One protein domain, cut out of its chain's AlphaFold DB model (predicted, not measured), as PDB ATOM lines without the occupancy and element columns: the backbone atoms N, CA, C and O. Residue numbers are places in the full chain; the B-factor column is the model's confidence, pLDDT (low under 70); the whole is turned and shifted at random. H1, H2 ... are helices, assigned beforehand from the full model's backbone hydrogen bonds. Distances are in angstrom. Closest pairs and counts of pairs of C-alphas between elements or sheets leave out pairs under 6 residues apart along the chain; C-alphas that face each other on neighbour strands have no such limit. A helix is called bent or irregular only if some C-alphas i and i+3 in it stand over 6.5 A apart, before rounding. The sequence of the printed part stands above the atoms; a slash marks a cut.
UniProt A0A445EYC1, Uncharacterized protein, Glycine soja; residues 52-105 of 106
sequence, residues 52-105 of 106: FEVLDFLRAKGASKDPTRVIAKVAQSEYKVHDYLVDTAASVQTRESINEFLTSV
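AT A GLANCE: This is residues 52 to 105 of the 106 residues of an uncharacterized protein of Glycine soja (UniProt A0A445EYC1). H1 and H3 cross steeply to make a small two-helix body, with the irregular H2 in a loop beyond one end and H4 as an arm at the other, its residues 99 to 104 sticking out with residue 105. The printed part has 54 residues with four named helices, H1 to H4 in order, and no named strand: all helix. It is loose, radius of gyration of the C-alphas 12.8 A, spanning 41 by 17 by 16 A.

IN THESE COORDINATES: Find C-alpha 52 at (196.402, 242.408, 186.036); from there H1 runs 12.2 A to residue 60. H2, residues 67 to 71, spans 9.4 A and is irregular: C-alphas 67 and 70 are 7.0 A apart. H3, residues 76 to 86, spans 15.4 A. H4, residues 95 to 104, runs 14.2 A to C-alpha 104 at (192.654, 246.852, 203.223).

HOW THE PARTS SIT: H1 and H3 touch, closest at the C-alphas of Leu 55 and His 82, 6.1 A, at a steep tilt of 54 degrees, opposite ways. H1 and H4 are only just apart, 8.1 A at the closest C-alphas; H2 and H4 are apart. In H1, H3 and H4 every O i to N i+4 pair is within hydrogen-bond range; in H2, 0 of 1, with 1 of 2 O i to N i+3 pairs.

THE WHOLE: The farthest C-alphas, Ile 71 and Ser 104, are 41.5 A apart. The printed part has no cut and no long link; pLDDT is under 70 at residues 67 to 72 and 105.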
ATOM      1  N   PHE A  52     196.231 241.109 186.688       82.19
ATOM      2  CA  PHE A  52     196.402 242.408 186.036       82.19
ATOM      3  C   PHE A  52     197.825 242.580 185.496       82.19
ATOM      4  O   PHE A  52     197.987 242.924 184.332       82.19
ATOM      5  N   GLU A  53     198.848 242.273 186.296       83.25
ATOM      6  CA  GLU A  53     200.252 242.368 185.871       83.25
ATOM      7  C   GLU A  53     200.562 241.406 184.721       83.25
ATOM      8  O   GLU A  53     201.251 241.774 183.773       83.25
ATOM      9  N   VAL A  54     200.005 240.190 184.758       86.06
ATOM     10  CA  VAL A  54     200.134 239.233 183.649       86.06
ATOM     11  C   VAL A  54     199.478 239.780 182.379       86.06
ATOM     12  O   VAL A  54     200.056 239.679 181.297       86.06
ATOM     13  N   LEU A  55     198.289 240.380 182.485       84.06
ATOM     14  CA  LEU A  55     197.595 240.964 181.339       84.06
ATOM     15  C   LEU A  55     198.343 242.180 180.768       84.06
ATOM     16  O   LEU A  55     198.479 242.290 179.549       84.06
ATOM     17  N   ASP A  56     198.845 243.064 181.627       85.31
ATOM     18  CA  ASP A  56     199.613 244.249 181.238       85.31
ATOM     19  C   ASP A  56     200.934 243.860 180.555       85.31
ATOM     20  O   ASP A  56     201.254 244.354 179.473       85.31
ATOM     21  N   PHE A  57     201.638 242.862 181.099       85.81
ATOM     22  CA  PHE A  57     202.835 242.295 180.482       85.81
ATOM     23  C   PHE A  57     202.557 241.714 179.091       85.81
ATOM     24  O   PHE A  57     203.297 241.977 178.141       85.81
ATOM     25  N   LEU A  58     201.476 240.941 178.942       85.12
ATOM     26  CA  LEU A  58     201.094 240.360 177.655       85.12
ATOM     27  C   LEU A  58     200.765 241.448 176.625       85.12
ATOM     28  O   LEU A  58     201.215 241.351 175.483       85.12
ATOM     29  N   ARG A  59     200.061 242.511 177.028       85.19
ATOM     30  CA  ARG A  59     199.784 243.674 176.168       85.19
ATOM     31  C   ARG A  59     201.062 244.396 175.756       85.19
ATOM     32  O   ARG A  59     201.240 244.663 174.570       85.19
ATOM     33  N   ALA A  60     201.982 244.639 176.690       84.31
ATOM     34  CA  ALA A  60     203.285 245.240 176.403       84.31
ATOM     35  C   ALA A  60     204.122 244.384 175.435       84.31
ATOM     36  O   ALA A  60     204.848 244.914 174.594       84.31
ATOM     37  N   LYS A  61     203.976 243.055 175.499       82.25
ATOM     38  CA  LYS A  61     204.600 242.103 174.567       82.25
ATOM     39  C   LYS A  61     203.942 242.085 173.177       82.25
ATOM     40  O   LYS A  61     204.474 241.473 172.250       82.25
ATOM     41  N   GLY A  62     202.804 242.755 173.009       79.88
ATOM     42  CA  GLY A  62     202.057 242.829 171.754       79.88
ATOM     43  C   GLY A  62     200.935 241.799 171.629       79.88
ATOM     44  O   GLY A  62     200.418 241.603 170.529       79.88
ATOM     45  N   ALA A  63     200.540 241.141 172.723       82.44
ATOM     46  CA  ALA A  63     199.324 240.343 172.732       82.44
ATOM     47  C   ALA A  63     198.114 241.284 172.669       82.44
ATOM     48  O   ALA A  63     197.897 242.109 173.553       82.44
ATOM     49  N   SER A  64     197.330 241.156 171.604       80.69
ATOM     50  CA  SER A  64     196.056 241.851 171.438       80.69
ATOM     51  C   SER A  64     195.030 240.899 170.831       80.69
ATOM     52  O   SER A  64     195.393 239.907 170.196       80.69
ATOM     53  N   LYS A  65     193.741 241.218 170.993       77.31
ATOM     54  CA  LYS A  65     192.647 240.556 170.264       77.31
ATOM     55  C   LYS A  65     192.618 240.946 168.784       77.31
ATOM     56  O   LYS A  65     191.963 240.270 167.989       77.31
ATOM     57  N   ASP A  66     193.351 241.990 168.402       76.94
ATOM     58  CA  ASP A  66     193.360 242.489 167.034       76.94
ATOM     59  C   ASP A  66     193.803 241.410 166.030       76.94
ATOM     60  O   ASP A  66     194.695 240.601 166.308       76.94
ATOM     61  N   PRO A  67     193.209 241.370 164.828       63.94
ATOM     62  CA  PRO A  67     193.613 240.432 163.781       63.94
ATOM     63  C   PRO A  67     195.068 240.644 163.322       63.94
ATOM     64  O   PRO A  67     195.700 239.715 162.826       63.94
ATOM     65  N   THR A  68     195.643 241.825 163.569       68.81
ATOM     66  CA  THR A  68     197.056 242.167 163.329       68.81
ATOM     67  C   THR A  68     198.039 241.496 164.299       68.81
ATOM     68  O   THR A  68     199.249 241.571 164.084       68.81
ATOM     69  N   ARG A  69     197.556 240.791 165.334       66.06
ATOM     70  CA  ARG A  69     198.382 240.127 166.364       66.06
ATOM     71  C   ARG A  69     199.373 239.087 165.821       66.06
ATOM     72  O   ARG A  69     200.368 238.779 166.466       66.06
ATOM     73  N   VAL A  70     199.154 238.578 164.607       57.69
ATOM     74  CA  VAL A  70     200.025 237.585 163.941       57.69
ATOM     75  C   VAL A  70     201.466 238.094 163.740       57.69
ATOM     76  O   VAL A  70     202.379 237.294 163.563       57.69
ATOM     77  N   ILE A  71     201.690 239.410 163.808       62.06
ATOM     78  CA  ILE A  71     203.008 240.037 163.617       62.06
ATOM     79  C   ILE A  71     203.856 240.004 164.904       62.06
ATOM     80  O   ILE A  71     205.087 240.014 164.838       62.06
ATOM     81  N   ALA A  72     203.229 239.955 166.083       67.38
ATOM     82  CA  ALA A  72     203.949 239.992 167.351       67.38
ATOM     83  C   ALA A  72     204.595 238.630 167.666       67.38
ATOM     84  O   ALA A  72     203.990 237.576 167.467       67.38
ATOM     85  N   LYS A  73     205.821 238.647 168.212       73.12
ATOM     86  CA  LYS A  73     206.552 237.448 168.674       73.12
ATOM     87  C   LYS A  73     205.998 236.937 170.012       73.12
ATOM     88  O   LYS A  73     206.709 236.872 171.015       73.12
ATOM     89  N   VAL A  74     204.713 236.610 170.027       75.31
ATOM     90  CA  VAL A  74     203.973 236.121 171.192       75.31
ATOM     91  C   VAL A  74     203.595 234.668 170.935       75.31
ATOM     92  O   VAL A  74     203.104 234.321 169.859       75.31
ATOM     93  N   ALA A  75     203.858 233.796 171.905       78.88
ATOM     94  CA  ALA A  75     203.564 232.378 171.756       78.88
ATOM     95  C   ALA A  75     202.047 232.129 171.755       78.88
ATOM     96  O   ALA A  75     201.268 232.848 172.377       78.88
ATOM     97  N   GLN A  76     201.597 231.053 171.107       76.69
ATOM     98  CA  GLN A  76     200.168 230.720 171.073       76.69
ATOM     99  C   GLN A  76     199.583 230.461 172.475       76.69
ATOM    100  O   GLN A  76     198.410 230.739 172.720       76.69
ATOM    101  N   SER A  77     200.387 229.938 173.404       80.00
ATOM    102  CA  SER A  77     200.006 229.770 174.812       80.00
ATOM    103  C   SER A  77     199.745 231.107 175.505       80.00
ATOM    104  O   SER A  77     198.791 231.216 176.268       80.00
ATOM    105  N   GLU A  78     200.543 232.128 175.204       80.06
ATOM    106  CA  GLU A  78     200.410 233.476 175.760       80.06
ATOM    107  C   GLU A  78     199.139 234.164 175.254       80.06
ATOM    108  O   GLU A  78     198.426 234.781 176.042       80.06
ATOM    109  N   TYR A  79     198.776 233.964 173.982       80.00
ATOM    110  CA  TYR A  79     197.487 234.422 173.452       80.00
ATOM    111  C   TYR A  79     196.291 233.788 174.164       80.00
ATOM    112  O   TYR A  79     195.334 234.486 174.477       80.00
ATOM    113  N   LYS A  80     196.351 232.488 174.485       84.69
ATOM    114  CA  LYS A  80     195.274 231.827 175.241       84.69
ATOM    115  C   LYS A  80     195.102 232.415 176.642       84.69
ATOM    116  O   LYS A  80     193.972 232.556 177.101       84.69
ATOM    117  N   VAL A  81     196.207 232.744 177.314       86.25
ATOM    118  CA  VAL A  81     196.171 233.400 178.630       86.25
ATOM    119  C   VAL A  81     195.620 234.817 178.498       86.25
ATOM    120  O   VAL A  81     194.739 235.192 179.265       86.25
ATOM    121  N   HIS A  82     196.075 235.577 177.499       84.12
ATOM    122  CA  HIS A  82     195.563 236.915 177.217       84.12
ATOM    123  C   HIS A  82     194.046 236.901 176.986       84.12
ATOM    124  O   HIS A  82     193.328 237.640 177.651       84.12
ATOM    125  N   ASP A  83     193.542 236.034 176.106       85.88
ATOM    126  CA  ASP A  83     192.113 235.965 175.784       85.88
ATOM    127  C   ASP A  83     191.266 235.641 177.023       85.88
ATOM    128  O   ASP A  83     190.276 236.322 177.285       85.88
ATOM    129  N   TYR A  84     191.713 234.685 177.846       87.62
ATOM    130  CA  TYR A  84     191.063 234.354 179.116       87.62
ATOM    131  C   TYR A  84     191.043 235.536 180.102       87.62
ATOM    132  O   TYR A  84     190.024 235.807 180.739       87.62
ATOM    133  N   LEU A  85     192.165 236.248 180.236       86.81
ATOM    134  CA  LEU A  85     192.291 237.366 181.172       86.81
ATOM    135  C   LEU A  85     191.503 238.598 180.725       86.81
ATOM    136  O   LEU A  85     190.954 239.296 181.578       86.81
ATOM    137  N   VAL A  86     191.407 238.848 179.416       84.50
ATOM    138  CA  VAL A  86     190.574 239.929 178.872       84.50
ATOM    139  C   VAL A  86     189.093 239.683 179.159       84.50
ATOM    140  O   VAL A  86     188.375 240.631 179.460       84.50
ATOM    141  N   ASP A  87     188.641 238.430 179.109       84.25
ATOM    142  CA  ASP A  87     187.243 238.072 179.389       84.25
ATOM    143  C   ASP A  87     186.934 237.982 180.897       84.25
ATOM    144  O   ASP A  87     185.789 237.779 181.303       84.25
ATOM    145  N   THR A  88     187.948 238.158 181.747       81.69
ATOM    146  CA  THR A  88     187.832 238.122 183.207       81.69
ATOM    147  C   THR A  88     187.839 239.543 183.790       81.69
ATOM    148  O   THR A  88     188.265 240.509 183.159       81.69
ATOM    149  N   ALA A  89     187.435 239.685 185.058       76.06
ATOM    150  CA  ALA A  89     187.469 240.952 185.797       76.06
ATOM    151  C   ALA A  89     188.853 241.641 185.834       76.06
ATOM    152  O   ALA A  89     188.925 242.837 186.100       76.06
ATOM    153  N   ALA A  90     189.942 240.919 185.541       77.25
ATOM    154  CA  ALA A  90     191.290 241.477 185.447       77.25
ATOM    155  C   ALA A  90     191.406 242.599 184.398       77.25
ATOM    156  O   ALA A  90     192.195 243.518 184.588       77.25
ATOM    157  N   SER A  91     190.592 242.580 183.334       77.38
ATOM    158  CA  SER A  91     190.611 243.634 182.310       77.38
ATOM    159  C   SER A  91     190.075 244.988 182.787       77.38
ATOM    160  O   SER A  91     190.326 245.993 182.123       77.38
ATOM    161  N   VAL A  92     189.301 245.019 183.875       82.06
ATOM    162  CA  VAL A  92     188.645 246.235 184.393       82.06
ATOM    163  C   VAL A  92     189.348 246.756 185.653       82.06
ATOM    164  O   VAL A  92     189.075 247.860 186.113       82.06
ATOM    165  N   GLN A  93     190.269 245.970 186.216       81.06
ATOM    166  CA  GLN A  93     191.025 246.361 187.399       81.06
ATOM    167  C   GLN A  93     192.019 247.475 187.073       81.06
ATOM    168  O   GLN A  93     192.642 247.485 186.012       81.06
ATOM    169  N   THR A  94     192.181 248.397 188.021       81.50
ATOM    170  CA  THR A  94     193.223 249.424 187.984       81.50
ATOM    171  C   THR A  94     194.262 249.154 189.061       81.50
ATOM    172  O   THR A  94     194.002 248.473 190.060       81.50
ATOM    173  N   ARG A  95     195.457 249.715 188.877       81.81
ATOM    174  CA  ARG A  95     196.562 249.554 189.824       81.81
ATOM    175  C   ARG A  95     196.214 250.129 191.201       81.81
ATOM    176  O   ARG A  95     196.641 249.596 192.219       81.81
ATOM    177  N   GLU A  96     195.395 251.177 191.230       82.81
ATOM    178  CA  GLU A  96     194.884 251.810 192.446       82.81
ATOM    179  C   GLU A  96     193.943 250.868 193.202       82.81
ATOM    180  O   GLU A  96     194.129 250.673 194.398       82.81
ATOM    181  N   SER A  97     193.004 250.222 192.500       82.00
ATOM    182  CA  SER A  97     192.061 249.264 193.095       82.00
ATOM    183  C   SER A  97     192.772 248.041 193.683       82.00
ATOM    184  O   SER A  97     192.417 247.563 194.760       82.00
ATOM    185  N   ILE A  98     193.825 247.561 193.017       84.19
ATOM    186  CA  ILE A  98     194.651 246.453 193.516       84.19
ATOM    187  C   ILE A  98     195.425 246.877 194.766       84.19
ATOM    188  O   ILE A  98     195.473 246.132 195.744       84.19
ATOM    189  N   ASN A  99     196.010 248.075 194.762       84.06
ATOM    190  CA  ASN A  99     196.761 248.575 195.907       84.06
ATOM    191  C   ASN A  99     195.846 248.836 197.117       84.06
ATOM    192  O   ASN A  99     196.184 248.481 198.243       84.06
ATOM    193  N   GLU A 100     194.654 249.391 196.892       86.06
ATOM    194  CA  GLU A 100     193.625 249.530 197.926       86.06
ATOM    195  C   GLU A 100     193.247 248.165 198.517       86.06
ATOM    196  O   GLU A 100     193.248 247.999 199.737       86.06
ATOM    197  N   PHE A 101     193.014 247.152 197.678       83.00
ATOM    198  CA  PHE A 101     192.744 245.791 198.141       83.00
ATOM    199  C   PHE A 101     193.899 245.228 198.987       83.00
ATOM    200  O   PHE A 101     193.675 244.738 200.088       83.00
ATOM    201  N   LEU A 102     195.150 245.357 198.538       81.44
ATOM    202  CA  LEU A 102     196.314 244.875 199.293       81.44
ATOM    203  C   LEU A 102     196.491 245.577 200.647       81.44
ATOM    204  O   LEU A 102     196.962 244.963 201.597       81.44
ATOM    205  N   THR A 103     196.120 246.855 200.745       84.75
ATOM    206  CA  THR A 103     196.237 247.625 201.996       84.75
ATOM    207  C   THR A 103     195.065 247.420 202.960       84.75
ATOM    208  O   THR A 103     195.239 247.584 204.169       84.75
ATOM    209  N   SER A 104     193.883 247.066 202.444       78.88
ATOM    210  CA  SER A 104     192.654 246.852 203.223       78.88
ATOM    211  C   SER A 104     192.512 245.424 203.751       78.88
ATOM    212  O   SER A 104     191.855 245.210 204.770       78.88
ATOM    213  N   VAL A 105     193.154 244.451 203.105       67.69
ATOM    214  CA  VAL A 105     193.252 243.074 203.593       67.69
ATOM    215  C   VAL A 105     194.370 243.011 204.642       67.69
ATOM    216  O   VAL A 105     195.544 242.869 204.310       67.69
TER     217      VAL A 105